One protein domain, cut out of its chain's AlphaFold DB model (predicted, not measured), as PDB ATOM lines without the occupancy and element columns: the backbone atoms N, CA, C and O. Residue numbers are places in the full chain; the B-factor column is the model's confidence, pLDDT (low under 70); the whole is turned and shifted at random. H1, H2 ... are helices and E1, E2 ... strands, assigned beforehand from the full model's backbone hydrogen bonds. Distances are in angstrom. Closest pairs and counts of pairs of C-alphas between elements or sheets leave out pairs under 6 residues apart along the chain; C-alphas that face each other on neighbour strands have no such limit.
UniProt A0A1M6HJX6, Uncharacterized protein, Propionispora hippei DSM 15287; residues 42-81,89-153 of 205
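What this domain is: This is residues 42 to 81 and 89 to 153 of the 205 residues of an uncharacterized protein of Propionispora hippei DSM 15287 (UniProt A0A1M6HJX6). A two-stranded hairpin, E1 and E2, runs through the middle, with helices on both sides: H4 packs on it from one side, with short H5 near it, and a cluster of H1, H2 and H3 lies on the other side, more loosely joined to it. A wide loop, residues 132 to 145, links the two strands at one end of the hairpin. The printed part has 105 residues, with five named helices and two named strands in the order H1 H2 H3 H4 H5 E1 E2; the sheet E1 - E2 is antiparallel and the class is mixed, helices and strands. The whole is compact, with a radius of gyration of the C-alphas of 13.6 A and spans of 35 by 32 by 23 A.

Where its parts are: E1 is residues 125 to 131, 18.6 A long, starting at C-alpha 125 (166.333, 139.514, 315.504). E2 is residues 146 to 152, 18.7 A long, ending at C-alpha 152 (169.918, 142.945, 315.025). H4 is residues 97 to 109, 18.1 A long, and H5 is residues 117 to 120. H1 is residues 47 to 50, starting at C-alpha 47 (158.565, 151.370, 306.921). H2 is residues 53 to 60, 10.4 A long, and H3 is residues 64 to 78, 20.8 A long.

How they stand to each other: E1 and E2 form a hairpin, antiparallel at 162 degrees between their directions. N 127 and O 150 are 3.0 A apart and N 131 and O 146 are 2.8 A apart, both within hydrogen-bond range. Residues 43 to 44 form a short parallel pairing with residues 127 to 128 of E1. H4 has 9 pairs of C-alphas within 8 A of E1, the closest those of Ala 101 and Pro 130 at 5.8 A. Between H4 and E2 the closest C-alphas are those of Ala 101 and Val 147, 6.0 A apart. H4 and H5 only just touch, with 3 pairs of C-alphas within 8 A, made by residues 108 to 109 of H4 alone; the closest are those of Ile 108 and Ile 120, 5.1 A apart. The closest C-alphas of H1 and E1, those of Gln 47 and Thr 129, are 6.8 A apart. H1 and H2 only just touch, with 3 pairs of C-alphas within 8 A, and touch only at the corner; the closest are those of Gln 49 and Gly 55, 4.8 A apart. H2 and H3 touch and are about perpendicular at 79 degrees, with the C-alphas of Ile 53 and Ala 67 closest at 5.4 A. H3 and E2 are only just apart, closest at 8.3 A. In H2, H3 and H4 every O i to N i+4 pair is within hydrogen-bond range; H1 and H5 are too short for such a pair.

The domain as a whole: The two C-alphas farthest apart, those of Asp 65 and Pro 95, are 37.3 A apart. Residues 82 to 88 are not printed, and C-alphas 81 and 89 are 18.5 A apart across the cut. The link from E1 to E2 is long, with 14 residues. Mean pLDDT of the printed part is 84.8, and residues 50 to 51 and 80 to 81 are under 70.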
ATOM      1  N   ALA A  42     162.900 135.552 310.775       73.69
ATOM      2  CA  ALA A  42     162.955 136.842 310.113       73.69
ATOM      3  C   ALA A  42     161.551 137.458 310.102       73.69
ATOM      4  O   ALA A  42     160.601 136.851 309.607       73.69
ATOM      5  N   GLN A  43     161.422 138.654 310.671       81.69
ATOM      6  CA  GLN A  43     160.160 139.376 310.750       81.69
ATOM      7  C   GLN A  43     160.097 140.410 309.637       81.69
ATOM      8  O   GLN A  43     161.036 141.181 309.432       81.69
ATOM      9  N   GLN A  44     158.961 140.460 308.953       77.69
ATOM     10  CA  GLN A  44     158.663 141.583 308.082       77.69
ATOM     11  C   GLN A  44     158.136 142.757 308.880       77.69
ATOM     12  O   GLN A  44     157.165 142.637 309.636       77.69
ATOM     13  N   VAL A  45     158.782 143.898 308.683       79.75
ATOM     14  CA  VAL A  45     158.401 145.167 309.287       79.75
ATOM     15  C   VAL A  45     158.158 146.147 308.147       79.75
ATOM     16  O   VAL A  45     158.907 146.182 307.175       79.75
ATOM     17  N   THR A  46     157.063 146.900 308.214       79.75
ATOM     18  CA  THR A  46     156.801 147.968 307.241       79.75
ATOM     19  C   THR A  46     157.582 149.226 307.619       79.75
ATOM     20  O   THR A  46     157.888 149.433 308.791       79.75
ATOM     21  N   GLN A  47     157.849 150.111 306.655       72.62
ATOM     22  CA  GLN A  47     158.565 151.370 306.921       72.62
ATOM     23  C   GLN A  47     157.910 152.203 308.044       72.62
ATOM     24  O   GLN A  47     158.598 152.711 308.925       72.62
ATOM     25  N   GLU A  48     156.575 152.269 308.092       71.75
ATOM     26  CA  GLU A  48     155.842 152.952 309.174       71.75
ATOM     27  C   GLU A  48     156.071 152.310 310.553       71.75
ATOM     28  O   GLU A  48     156.127 152.995 311.577       71.75
ATOM     29  N   GLN A  49     156.208 150.981 310.600       70.56
ATOM     30  CA  GLN A  49     156.441 150.256 311.845       70.56
ATOM     31  C   GLN A  49     157.872 150.440 312.350       70.56
ATOM     32  O   GLN A  49     158.038 150.554 313.563       70.56
ATOM     33  N   GLU A  50     158.867 150.541 311.462       69.38
ATOM     34  CA  GLU A  50     160.263 150.839 311.829       69.38
ATOM     35  C   GLU A  50     160.416 152.194 312.520       69.38
ATOM     36  O   GLU A  50     161.193 152.332 313.463       69.38
ATOM     37  N   GLN A  51     159.635 153.183 312.092       68.69
ATOM     38  CA  GLN A  51     159.633 154.521 312.682       68.69
ATOM     39  C   GLN A  51     158.893 154.576 314.027       68.69
ATOM     40  O   GLN A  51     158.976 155.568 314.755       68.69
ATOM     41  N   SER A  52     158.174 153.510 314.393       74.50
ATOM     42  CA  SER A  52     157.400 153.442 315.628       74.50
ATOM     43  C   SER A  52     158.070 152.528 316.660       74.50
ATOM     44  O   SER A  52     158.177 151.315 316.486       74.50
ATOM     45  N   ILE A  53     158.444 153.094 317.812       75.81
ATOM     46  CA  ILE A  53     159.011 152.324 318.938       75.81
ATOM     47  C   ILE A  53     158.062 151.184 319.341       75.81
ATOM     48  O   ILE A  53     158.495 150.065 319.607       75.81
ATOM     49  N   LYS A  54     156.751 151.457 319.341       76.75
ATOM     50  CA  LYS A  54     155.725 150.475 319.694       76.75
ATOM     51  C   LYS A  54     155.571 149.373 318.639       76.75
ATOM     52  O   LYS A  54     155.439 148.214 319.007       76.75
ATOM     53  N   GLY A  55     155.637 149.706 317.347       77.38
ATOM     54  CA  GLY A  55     155.577 148.712 316.273       77.38
ATOM     55  C   GLY A  55     156.784 147.778 316.292       77.38
ATOM     56  O   GLY A  55     156.608 146.564 316.217       77.38
ATOM     57  N   LEU A  56     157.988 148.322 316.502       79.38
ATOM     58  CA  LEU A  56     159.200 147.526 316.708       79.38
ATOM     59  C   LEU A  56     159.101 146.642 317.957       79.38
ATOM     60  O   LEU A  56     159.454 145.465 317.906       79.38
ATOM     61  N   GLN A  57     158.591 147.176 319.069       79.81
ATOM     62  CA  GLN A  57     158.389 146.417 320.303       79.81
ATOM     63  C   GLN A  57     157.421 145.247 320.113       79.81
ATOM     64  O   GLN A  57     157.757 144.127 320.492       79.81
ATOM     65  N   ASP A  58     156.254 145.490 319.520       80.75
ATOM     66  CA  ASP A  58     155.212 144.475 319.366       80.75
ATOM     67  C   ASP A  58     155.634 143.394 318.359       80.75
ATOM     68  O   ASP A  58     155.433 142.202 318.601       80.75
ATOM     69  N   LYS A  59     156.262 143.788 317.243       80.19
ATOM     70  CA  LYS A  59     156.689 142.853 316.190       80.19
ATOM     71  C   LYS A  59     157.929 142.058 316.555       80.19
ATOM     72  O   LYS A  59     157.990 140.868 316.266       80.19
ATOM     73  N   LEU A  60     158.907 142.693 317.195       82.12
ATOM     74  CA  LEU A  60     160.164 142.037 317.550       82.12
ATOM     75  C   LEU A  60     160.146 141.483 318.977       82.12
ATOM     76  O   LEU A  60     161.096 140.813 319.370       82.12
ATOM     77  N   GLN A  61     159.097 141.728 319.765       79.62
ATOM     78  CA  GLN A  61     159.018 141.334 321.178       79.62
ATOM     79  C   GLN A  61     160.294 141.734 321.936       79.62
ATOM     80  O   GLN A  61     161.002 140.898 322.508       79.62
ATOM     81  N   ILE A  62     160.637 143.021 321.857       78.00
ATOM     82  CA  ILE A  62     161.853 143.597 322.446       78.00
ATOM     83  C   ILE A  62     161.522 144.600 323.550       78.00
ATOM     84  O   ILE A  62     160.428 145.164 323.613       78.00
ATOM     85  N   SER A  63     162.481 144.827 324.452       77.62
ATOM     86  CA  SER A  63     162.334 145.844 325.495       77.62
ATOM     87  C   SER A  63     162.231 147.245 324.888       77.62
ATOM     88  O   SER A  63     162.760 147.505 323.809       77.62
ATOM     89  N   THR A  64     161.586 148.164 325.605       79.38
ATOM     90  CA  THR A  64     161.439 149.563 325.173       79.38
ATOM     91  C   THR A  64     162.790 150.241 324.936       79.38
ATOM     92  O   THR A  64     162.938 150.977 323.965       79.38
ATOM     93  N   ASP A  65     163.792 149.951 325.770       77.19
ATOM     94  CA  ASP A  65     165.159 150.454 325.580       77.19
ATOM     95  C   ASP A  65     165.763 149.954 324.258       77.19
ATOM     96  O   ASP A  65     166.216 150.756 323.442       77.19
ATOM     97  N   ASN A  66     165.689 148.643 323.992       82.06
ATOM     98  CA  ASN A  66     166.176 148.068 322.736       82.06
ATOM     99  C   ASN A  66     165.404 148.610 321.521       82.06
ATOM    100  O   ASN A  66     166.018 148.895 320.499       82.06
ATOM    101  N   ALA A  67     164.081 148.789 321.624       84.50
ATOM    102  CA  ALA A  67     163.263 149.366 320.555       84.50
ATOM    103  C   ALA A  67     163.633 150.825 320.263       84.50
ATOM    104  O   ALA A  67     163.693 151.224 319.105       84.50
ATOM    105  N   THR A  68     163.923 151.606 321.305       83.44
ATOM    106  CA  THR A  68     164.320 153.015 321.179       83.44
ATOM    107  C   THR A  68     165.694 153.131 320.524       83.44
ATOM    108  O   THR A  68     165.856 153.881 319.565       83.44
ATOM    109  N   MET A  69     166.669 152.341 320.985       84.19
ATOM    110  CA  MET A  69     168.000 152.285 320.373       84.19
ATOM    111  C   MET A  69     167.952 151.798 318.922       84.19
ATOM    112  O   MET A  69     168.709 152.283 318.084       84.19
ATOM    113  N   LEU A  70     167.083 150.831 318.620       87.12
ATOM    114  CA  LEU A  70     166.904 150.328 317.264       87.12
ATOM    115  C   LEU A  70     166.299 151.398 316.347       87.12
ATOM    116  O   LEU A  70     166.842 151.619 315.271       87.12
ATOM    117  N   ALA A  71     165.239 152.086 316.780       85.50
ATOM    118  CA  ALA A  71     164.619 153.171 316.017       85.50
ATOM    119  C   ALA A  71     165.612 154.308 315.717       85.50
ATOM    120  O   ALA A  71     165.698 154.761 314.579       85.50
ATOM    121  N   ASP A  72     166.412 154.718 316.708       85.50
ATOM    122  CA  ASP A  72     167.453 155.739 316.528       85.50
ATOM    123  C   ASP A  72     168.510 155.298 315.500       85.50
ATOM    124  O   ASP A  72     168.835 156.030 314.564       85.50
ATOM    125  N   LYS A  73     168.985 154.048 315.589       85.69
ATOM    126  CA  LYS A  73     169.937 153.497 314.611       85.69
ATOM    127  C   LYS A  73     169.354 153.383 313.204       85.69
ATOM    128  O   LYS A  73     170.055 153.713 312.254       85.69
ATOM    129  N   ILE A  74     168.108 152.928 313.052       84.25
ATOM    130  CA  ILE A  74     167.441 152.855 311.741       84.25
ATOM    131  C   ILE A  74     167.299 154.262 311.154       84.25
ATOM    132  O   ILE A  74     167.659 154.471 309.997       84.25
ATOM    133  N   GLY A  75     166.896 155.245 311.964       82.38
ATOM    134  CA  GLY A  75     166.851 156.649 311.556       82.38
ATOM    135  C   GLY A  75     168.207 157.165 311.068       82.38
ATOM    136  O   GLY A  75     168.284 157.793 310.019       82.38
ATOM    137  N   GLN A  76     169.303 156.834 311.756       83.06
ATOM    138  CA  GLN A  76     170.663 157.200 311.329       83.06
ATOM    139  C   GLN A  76     171.113 156.492 310.040       83.06
ATOM    140  O   GLN A  76     171.911 157.043 309.280       83.06
ATOM    141  N   ILE A  77     170.631 155.272 309.780       82.50
ATOM    142  CA  ILE A  77     170.902 154.536 308.535       82.50
ATOM    143  C   ILE A  77     170.126 155.153 307.365       82.50
ATOM    144  O   ILE A  77     170.663 155.268 306.266       82.50
ATOM    145  N   GLN A  78     168.878 155.555 307.604       75.19
ATOM    146  CA  GLN A  78     167.972 156.072 306.577       75.19
ATOM    147  C   GLN A  78     168.134 157.577 306.319       75.19
ATOM    148  O   GLN A  78     167.761 158.037 305.244       75.19
ATOM    149  N   ALA A  79     168.721 158.333 307.253       77.12
ATOM    150  CA  ALA A  79     168.937 159.768 307.106       77.12
ATOM    151  C   ALA A  79     169.790 160.119 305.874       77.12
ATOM    152  O   ALA A  79     170.813 159.482 305.583       77.12
ATOM    153  N   ALA A  80     169.405 161.198 305.189       59.03
ATOM    154  CA  ALA A  80     170.161 161.758 304.076       59.03
ATOM    155  C   ALA A  80     171.642 161.995 304.452       59.03
ATOM    156  O   ALA A  80     171.966 162.751 305.368       59.03
ATOM    157  N   GLY A  81     172.559 161.347 303.724       61.09
ATOM    158  CA  GLY A  81     174.004 161.444 303.966       61.09
ATOM    159  C   GLY A  81     174.576 160.411 304.943       61.09
ATOM    160  O   GLY A  81     175.736 160.550 305.338       61.09
ATOM    161  N   THR A  89     175.481 143.470 299.665       92.44
ATOM    162  CA  THR A  89     174.374 143.677 298.728       92.44
ATOM    163  C   THR A  89     174.250 142.436 297.857       92.44
ATOM    164  O   THR A  89     175.251 141.925 297.354       92.44
ATOM    165  N   PHE A  90     173.029 141.946 297.674       91.19
ATOM    166  CA  PHE A  90     172.720 140.845 296.768       91.19
ATOM    167  C   PHE A  90     171.435 141.154 296.003       91.19
ATOM    168  O   PHE A  90     170.653 142.016 296.399       91.19
ATOM    169  N   HIS A  91     171.237 140.458 294.887       91.00
ATOM    170  CA  HIS A  91     170.076 140.651 294.030       91.00
ATOM    171  C   HIS A  91     169.141 139.453 294.126       91.00
ATOM    172  O   HIS A  91     169.583 138.304 294.169       91.00
ATOM    173  N   VAL A  92     167.845 139.740 294.121       89.88
ATOM    174  CA  VAL A  92     166.775 138.748 294.045       89.88
ATOM    175  C   VAL A  92     165.838 139.113 292.906       89.88
ATOM    176  O   VAL A  92     165.664 140.287 292.578       89.88
ATOM    177  N   THR A  93     165.263 138.101 292.269       90.44
ATOM    178  CA  THR A  93     164.329 138.288 291.160       90.44
ATOM    179  C   THR A  93     162.926 137.986 291.651       90.44
ATOM    180  O   THR A  93     162.617 136.845 291.975       90.44
ATOM    181  N   ALA A  94     162.080 139.010 291.692       90.19
ATOM    182  CA  ALA A  94     160.690 138.903 292.112       90.19
ATOM    183  C   ALA A  94     159.818 139.877 291.299       90.19
ATOM    184  O   ALA A  94     160.335 140.869 290.781       90.19
ATOM    185  N   PRO A  95     158.502 139.625 291.181       89.94
ATOM    186  CA  PRO A  95     157.594 140.495 290.431       89.94
ATOM    187  C   PRO A  95     157.343 141.852 291.107       89.94
ATOM    188  O   PRO A  95     156.989 142.812 290.430       89.94
ATOM    189  N   THR A  96     157.506 141.940 292.431       90.44
ATOM    190  CA  THR A  96     157.358 143.171 293.221       90.44
ATOM    191  C   THR A  96     158.369 143.186 294.370       90.44
ATOM    192  O   THR A  96     158.878 142.138 294.768       90.44
ATOM    193  N   VAL A  97     158.636 144.365 294.940       91.31
ATOM    194  CA  VAL A  97     159.523 144.529 296.112       91.31
ATOM    195  C   VAL A  97     158.967 143.805 297.335       91.31
ATOM    196  O   VAL A  97     159.720 143.203 298.091       91.31
ATOM    197  N   GLN A  98     157.642 143.808 297.500       90.56
ATOM    198  CA  GLN A  98     156.992 143.053 298.567       90.56
ATOM    199  C   GLN A  98     157.221 141.548 298.389       90.56
ATOM    200  O   GLN A  98     157.670 140.891 299.319       90.56
ATOM    201  N   ALA A  99     157.022 141.014 297.178       91.06
ATOM    202  CA  ALA A  99     157.286 139.604 296.901       91.06
ATOM    203  C   ALA A  99     158.774 139.246 297.076       91.06
ATOM    204  O   ALA A  99     159.093 138.141 297.504       91.06
ATOM    205  N   ALA A 100     159.687 140.179 296.779       92.19
ATOM    206  CA  ALA A 100     161.108 140.017 297.083       92.19
ATOM    207  C   ALA A 100     161.360 139.937 298.593       92.19
ATOM    208  O   ALA A 100     162.124 139.084 299.033       92.19
ATOM    209  N   ALA A 101     160.725 140.800 299.389       92.50
ATOM    210  CA  ALA A 101     160.841 140.766 300.842       92.50
ATOM    211  C   ALA A 101     160.274 139.463 301.427       92.50
ATOM    212  O   ALA A 101     160.875 138.913 302.348       92.50
ATOM    213  N   ASP A 102     159.161 138.952 300.891       91.38
ATOM    214  CA  ASP A 102     158.546 137.684 301.314       91.38
ATOM    215  C   ASP A 102     159.485 136.499 301.021       91.38
ATOM    216  O   ASP A 102     159.776 135.695 301.909       91.38
ATOM    217  N   ASP A 103     160.030 136.431 299.800       92.94
ATOM    218  CA  ASP A 103     160.997 135.400 299.393       92.94
ATOM    219  C   ASP A 103     162.271 135.447 300.248       92.94
ATOM    220  O   ASP A 103     162.719 134.428 300.778       92.94
ATOM    221  N   VAL A 104     162.842 136.642 300.434       92.88
ATOM    222  CA  VAL A 104     164.054 136.839 301.240       92.88
ATOM    223  C   VAL A 104     163.808 136.455 302.694       92.88
ATOM    224  O   VAL A 104     164.633 135.752 303.274       92.88
ATOM    225  N   GLN A 105     162.677 136.854 303.281       92.12
ATOM    226  CA  GLN A 105     162.307 136.458 304.637       92.12
ATOM    227  C   GLN A 105     162.256 134.930 304.760       92.12
ATOM    228  O   GLN A 105     162.905 134.366 305.643       92.12
ATOM    229  N   GLN A 106     161.540 134.253 303.859       90.81
ATOM    230  CA  GLN A 106     161.396 132.799 303.898       90.81
ATOM    231  C   GLN A 106     162.747 132.087 303.751       90.81
ATOM    232  O   GLN A 106     163.034 131.145 304.490       90.81
ATOM    233  N   ARG A 107     163.597 132.549 302.830       90.75
ATOM    234  CA  ARG A 107     164.924 131.969 302.574       90.75
ATOM    235  C   ARG A 107     165.894 132.198 303.728       90.75
ATOM    236  O   ARG A 107     166.661 131.292 304.051       90.75
ATOM    237  N   ILE A 108     165.831 133.352 304.395       90.81
ATOM    238  CA  ILE A 108     166.602 133.607 305.620       90.81
ATOM    239  C   ILE A 108     166.141 132.673 306.740       90.81
ATOM    240  O   ILE A 108     166.976 132.016 307.356       90.81
ATOM    241  N   THR A 109     164.830 132.568 306.975       88.75
ATOM    242  CA  THR A 109     164.269 131.677 308.002       88.75
ATOM    243  C   THR A 109     164.620 130.210 307.736       88.75
ATOM    244  O   THR A 109     164.923 129.467 308.667       88.75
ATOM    245  N   ALA A 110     164.638 129.790 306.469       88.31
ATOM    246  CA  ALA A 110     165.022 128.439 306.067       88.31
ATOM    247  C   ALA A 110     166.545 128.185 306.080       88.31
ATOM    248  O   ALA A 110     166.962 127.039 305.908       88.31
ATOM    249  N   GLY A 111     167.377 129.218 306.265       87.56
ATOM    250  CA  GLY A 111     168.837 129.101 306.203       87.56
ATOM    251  C   GLY A 111     169.360 128.735 304.809       87.56
ATOM    252  O   GLY A 111     170.319 127.974 304.684       87.56
ATOM    253  N   ASP A 112     168.714 129.234 303.755       90.00
ATOM    254  CA  ASP A 112     169.037 128.893 302.372       90.00
ATOM    255  C   ASP A 112     170.412 129.444 301.949       90.00
ATOM    256  O   ASP A 112     170.634 130.652 301.853       90.00
ATOM    257  N   THR A 113     171.333 128.535 301.623       89.69
ATOM    258  CA  THR A 113     172.713 128.838 301.198       89.69
ATOM    259  C   THR A 113     172.834 129.590 299.869       89.69
ATOM    260  O   THR A 113     173.934 129.997 299.496       89.69
ATOM    261  N   THR A 114     171.737 129.777 299.132       89.94
ATOM    262  CA  THR A 114     171.712 130.652 297.951       89.94
ATOM    263  C   THR A 114     171.769 132.139 298.318       89.94
ATOM    264  O   THR A 114     172.084 132.968 297.462       89.94
ATOM    265  N   LEU A 115     171.475 132.489 299.574       90.94
ATOM    266  CA  LEU A 115     171.716 133.816 300.129       90.94
ATOM    267  C   LEU A 115     173.140 133.918 300.698       90.94
ATOM    268  O   LEU A 115     173.718 132.917 301.127       90.94
ATOM    269  N   PRO A 116     173.726 135.126 300.751       92.81
ATOM    270  CA  PRO A 116     175.032 135.298 301.367       92.81
ATOM    271  C   PRO A 116     175.040 134.891 302.843       92.81
ATOM    272  O   PRO A 116     174.070 135.127 303.560       92.81
ATOM    273  N   ALA A 117     176.176 134.375 303.325       89.62
ATOM    274  CA  ALA A 117     176.328 133.906 304.707       89.62
ATOM    275  C   ALA A 117     175.897 134.952 305.756       89.62
ATOM    276  O   ALA A 117     175.199 134.615 306.705       89.62
ATOM    277  N   ALA A 118     176.226 136.230 305.540       88.19
ATOM    278  CA  ALA A 118     175.830 137.326 306.430       88.19
ATOM    279  C   ALA A 118     174.302 137.555 306.486       88.19
ATOM    280  O   ALA A 118     173.779 138.029 307.490       88.19
ATOM    281  N   ALA A 119     173.559 137.204 305.430       87.69
ATOM    282  CA  ALA A 119     172.100 137.314 305.405       87.69
ATOM    283  C   ALA A 119     171.416 136.154 306.149       87.69
ATOM    284  O   ALA A 119     170.361 136.355 306.751       87.69
ATOM    285  N   ILE A 120     172.025 134.964 306.166       90.25
ATOM    286  CA  ILE A 120     171.509 133.778 306.881       90.25
ATOM    287  C   ILE A 120     172.093 133.607 308.289       90.25
ATOM    288  O   ILE A 120     171.666 132.723 309.026       90.25
ATOM    289  N   GLU A 121     173.052 134.449 308.681       88.50
ATOM    290  CA  GLU A 121     173.653 134.430 310.014       88.50
ATOM    291  C   GLU A 121     172.580 134.561 311.103       88.50
ATOM    292  O   GLU A 121     171.691 135.414 311.022       88.50
ATOM    293  N   GLN A 122     172.645 133.712 312.128       84.75
ATOM    294  CA  GLN A 122     171.691 133.770 313.230       84.75
ATOM    295  C   GLN A 122     172.015 134.952 314.145       84.75
ATOM    296  O   GLN A 122     173.070 134.994 314.773       84.75
ATOM    297  N   THR A 123     171.078 135.891 314.235       87.25
ATOM    298  CA  THR A 123     171.111 137.022 315.167       87.25
ATOM    299  C   THR A 123     169.872 137.017 316.040       87.25
ATOM    300  O   THR A 123     168.915 136.291 315.772       87.25
ATOM    301  N   ASP A 124     169.871 137.849 317.081       84.31
ATOM    302  CA  ASP A 124     168.745 137.897 318.010       84.31
ATOM    303  C   ASP A 124     167.436 138.234 317.313       84.31
ATOM    304  O   ASP A 124     166.422 137.608 317.600       84.31
ATOM    305  N   ARG A 125     167.449 139.208 316.401       86.69
ATOM    306  CA  ARG A 125     166.333 139.514 315.504       86.69
ATOM    307  C   ARG A 125     166.856 139.710 314.093       86.69
ATOM    308  O   ARG A 125     167.940 140.260 313.898       86.69
ATOM    309  N   THR A 126     166.071 139.282 313.112       90.31
ATOM    310  CA  THR A 126     166.262 139.678 311.717       90.31
ATOM    311  C   THR A 126     165.010 140.403 311.253       90.31
ATOM    312  O   THR A 126     163.908 139.888 311.420       90.31
ATOM    313  N   VAL A 127     165.183 141.595 310.689       89.62
ATOM    314  CA  VAL A 127     164.098 142.372 310.085       89.62
ATOM    315  C   VAL A 127     164.319 142.448 308.588       89.62
ATOM    316  O   VAL A 127     165.436 142.707 308.148       89.62
ATOM    317  N   VAL A 128     163.260 142.209 307.821       90.69
ATOM    318  CA  VAL A 128     163.247 142.371 306.367       90.69
ATOM    319  C   VAL A 128     162.215 143.436 306.026       90.69
ATOM    320  O   VAL A 128     161.031 143.263 306.319       90.69
ATOM    321  N   THR A 129     162.667 144.518 305.404       90.00
ATOM    322  CA  THR A 129     161.835 145.696 305.152       90.00
ATOM    323  C   THR A 129     161.841 146.039 303.668       90.00
ATOM    324  O   THR A 129     162.898 146.337 303.104       90.00
ATOM    325  N   PRO A 130     160.672 146.025 303.006       91.19
ATOM    326  CA  PRO A 130     160.538 146.538 301.654       91.19
ATOM    327  C   PRO A 130     160.567 148.071 301.683       91.19
ATOM    328  O   PRO A 130     159.714 148.718 302.289       91.19
ATOM    329  N   ILE A 131     161.549 148.659 301.007       87.31
ATOM    330  CA  ILE A 131     161.730 150.105 300.889       87.31
ATOM    331  C   ILE A 131     161.126 150.552 299.560       87.31
ATOM    332  O   ILE A 131     161.727 150.393 298.494       87.31
ATOM    333  N   THR A 132     159.906 151.087 299.630       88.56
ATOM    334  CA  THR A 132     159.157 151.588 298.464       88.56
ATOM    335  C   THR A 132     158.913 153.090 298.500       88.56
ATOM    336  O   THR A 132     158.546 153.664 297.476       88.56
ATOM    337  N   GLN A 133     159.096 153.720 299.659       86.75
ATOM    338  CA  GLN A 133     158.947 155.157 299.853       86.75
ATOM    339  C   GLN A 133     160.238 155.763 300.405       86.75
ATOM    340  O   GLN A 133     161.044 155.065 301.030       86.75
ATOM    341  N   ASP A 134     160.429 157.053 300.143       82.75
ATOM    342  CA  ASP A 134     161.503 157.852 300.722       82.75
ATOM    343  C   ASP A 134     161.187 158.282 302.166       82.75
ATOM    344  O   ASP A 134     160.125 157.983 302.715       82.75
ATOM    345  N   GLU A 135     162.119 159.007 302.791       76.25
ATOM    346  CA  GLU A 135     161.981 159.527 304.161       76.25
ATOM    347  C   GLU A 135     160.778 160.473 304.351       76.25
ATOM    348  O   GLU A 135     160.337 160.691 305.479       76.25
ATOM    349  N   THR A 136     160.221 161.013 303.262       78.44
ATOM    350  CA  THR A 136     159.049 161.900 303.265       78.44
ATOM    351  C   THR A 136     157.733 161.160 302.999       78.44
ATOM    352  O   THR A 136     156.665 161.775 303.032       78.44
ATOM    353  N   GLY A 137     157.789 159.843 302.762       78.62
ATOM    354  CA  GLY A 137     156.637 159.004 302.420       78.62
ATOM    355  C   GLY A 137     156.261 159.039 300.934       78.62
ATOM    356  O   GLY A 137     155.210 158.521 300.550       78.62
ATOM    357  N   GLN A 138     157.088 159.637 300.073       85.00
ATOM    358  CA  GLN A 138     156.848 159.687 298.633       85.00
ATOM    359  C   GLN A 138     157.366 158.412 297.955       85.00
ATOM    360  O   GLN A 138     158.402 157.867 298.323       85.00
ATOM    361  N   ALA A 139     156.637 157.909 296.953       86.56
ATOM    362  CA  ALA A 139     157.005 156.676 296.258       86.56
ATOM    363  C   ALA A 139     158.353 156.806 295.527       86.56
ATOM    364  O   ALA A 139     158.545 157.714 294.716       86.56
ATOM    365  N   LEU A 140     159.250 155.850 295.773       87.44
ATOM    366  CA  LEU A 140     160.538 155.746 295.099       87.44
ATOM    367  C   LEU A 140     160.370 155.203 293.671       87.44
ATOM    368  O   LEU A 140     159.537 154.314 293.439       87.44
ATOM    369  N   PRO A 141     161.186 155.676 292.713       89.00
ATOM    370  CA  PRO A 141     161.242 155.092 291.380       89.00
ATOM    371  C   PRO A 141     161.767 153.648 291.442       89.00
ATOM    372  O   PRO A 141     162.479 153.263 292.369       89.00
ATOM    373  N   ALA A 142     161.385 152.826 290.462       84.38
ATOM    374  CA  ALA A 142     161.594 151.373 290.497       84.38
ATOM    375  C   ALA A 142     163.071 150.944 290.606       84.38
ATOM    376  O   ALA A 142     163.362 149.881 291.141       84.38
ATOM    377  N   ASP A 143     163.998 151.765 290.120       84.62
ATOM    378  CA  ASP A 143     165.447 151.552 290.188       84.62
ATOM    379  C   ASP A 143     166.051 151.850 291.572       84.62
ATOM    380  O   ASP A 143     167.180 151.448 291.849       84.62
ATOM    381  N   GLN A 144     165.305 152.531 292.441       85.81
ATOM    382  CA  GLN A 144     165.711 152.874 293.808       85.81
ATOM    383  C   GLN A 144     164.994 152.037 294.871       85.81
ATOM    384  O   GLN A 144     165.339 152.107 296.053       85.81
ATOM    385  N   GLN A 145     164.013 151.232 294.465       88.88
ATOM    386  CA  GLN A 145     163.323 150.316 295.361       88.88
ATOM    387  C   GLN A 145     164.235 149.151 295.751       88.88
ATOM    388  O   GLN A 145     164.906 148.548 294.913       88.88
ATOM    389  N   LYS A 146     164.248 148.814 297.038       91.62
ATOM    390  CA  LYS A 146     165.141 147.796 297.599       91.62
ATOM    391  C   LYS A 146     164.488 147.075 298.769       91.62
ATOM    392  O   LYS A 146     163.469 147.511 299.294       91.62
ATOM    393  N   VAL A 147     165.093 145.968 299.173       91.38
ATOM    394  CA  VAL A 147     164.741 145.257 300.401       91.38
ATOM    395  C   VAL A 147     165.922 145.398 301.348       91.38
ATOM    396  O   VAL A 147     167.012 144.916 301.040       91.38
ATOM    397  N   ASP A 148     165.708 146.065 302.475       91.50
ATOM    398  CA  ASP A 148     166.718 146.173 303.520       91.50
ATOM    399  C   ASP A 148     166.572 144.985 304.483       91.50
ATOM    400  O   ASP A 148     165.467 144.589 304.860       91.50
ATOM    401  N   VAL A 149     167.704 144.386 304.858       91.81
ATOM    402  CA  VAL A 149     167.766 143.277 305.817       91.81
ATOM    403  C   VAL A 149     168.618 143.716 306.997       91.81
ATOM    404  O   VAL A 149     169.829 143.902 306.864       91.81
ATOM    405  N   TYR A 150     168.000 143.852 308.167       90.69
ATOM    406  CA  TYR A 150     168.680 144.239 309.395       90.69
ATOM    407  C   TYR A 150     168.959 143.020 310.263       90.69
ATOM    408  O   TYR A 150     168.047 142.356 310.760       90.69
ATOM    409  N   LYS A 151     170.246 142.763 310.486       92.12
ATOM    410  CA  LYS A 151     170.743 141.816 311.481       92.12
ATOM    411  C   LYS A 151     170.909 142.530 312.813       92.12
ATOM    412  O   LYS A 151     171.787 143.375 312.971       92.12
ATOM    413  N   ILE A 152     170.031 142.221 313.761       88.81
ATOM    414  CA  ILE A 152     169.918 142.945 315.025       88.81
ATOM    415  C   ILE A 152     170.345 142.016 316.154       88.81
ATOM    416  O   ILE A 152     169.722 140.984 316.394       88.81
ATOM    417  N   ASN A 153     171.384 142.421 316.878       86.56
ATOM    418  CA  ASN A 153     171.748 141.821 318.153       86.56
ATOM    419  C   ASN A 153     171.248 142.733 319.267       86.56
ATOM    420  O   ASN A 153     171.571 143.922 319.307       86.56
TER     421      ASN A 153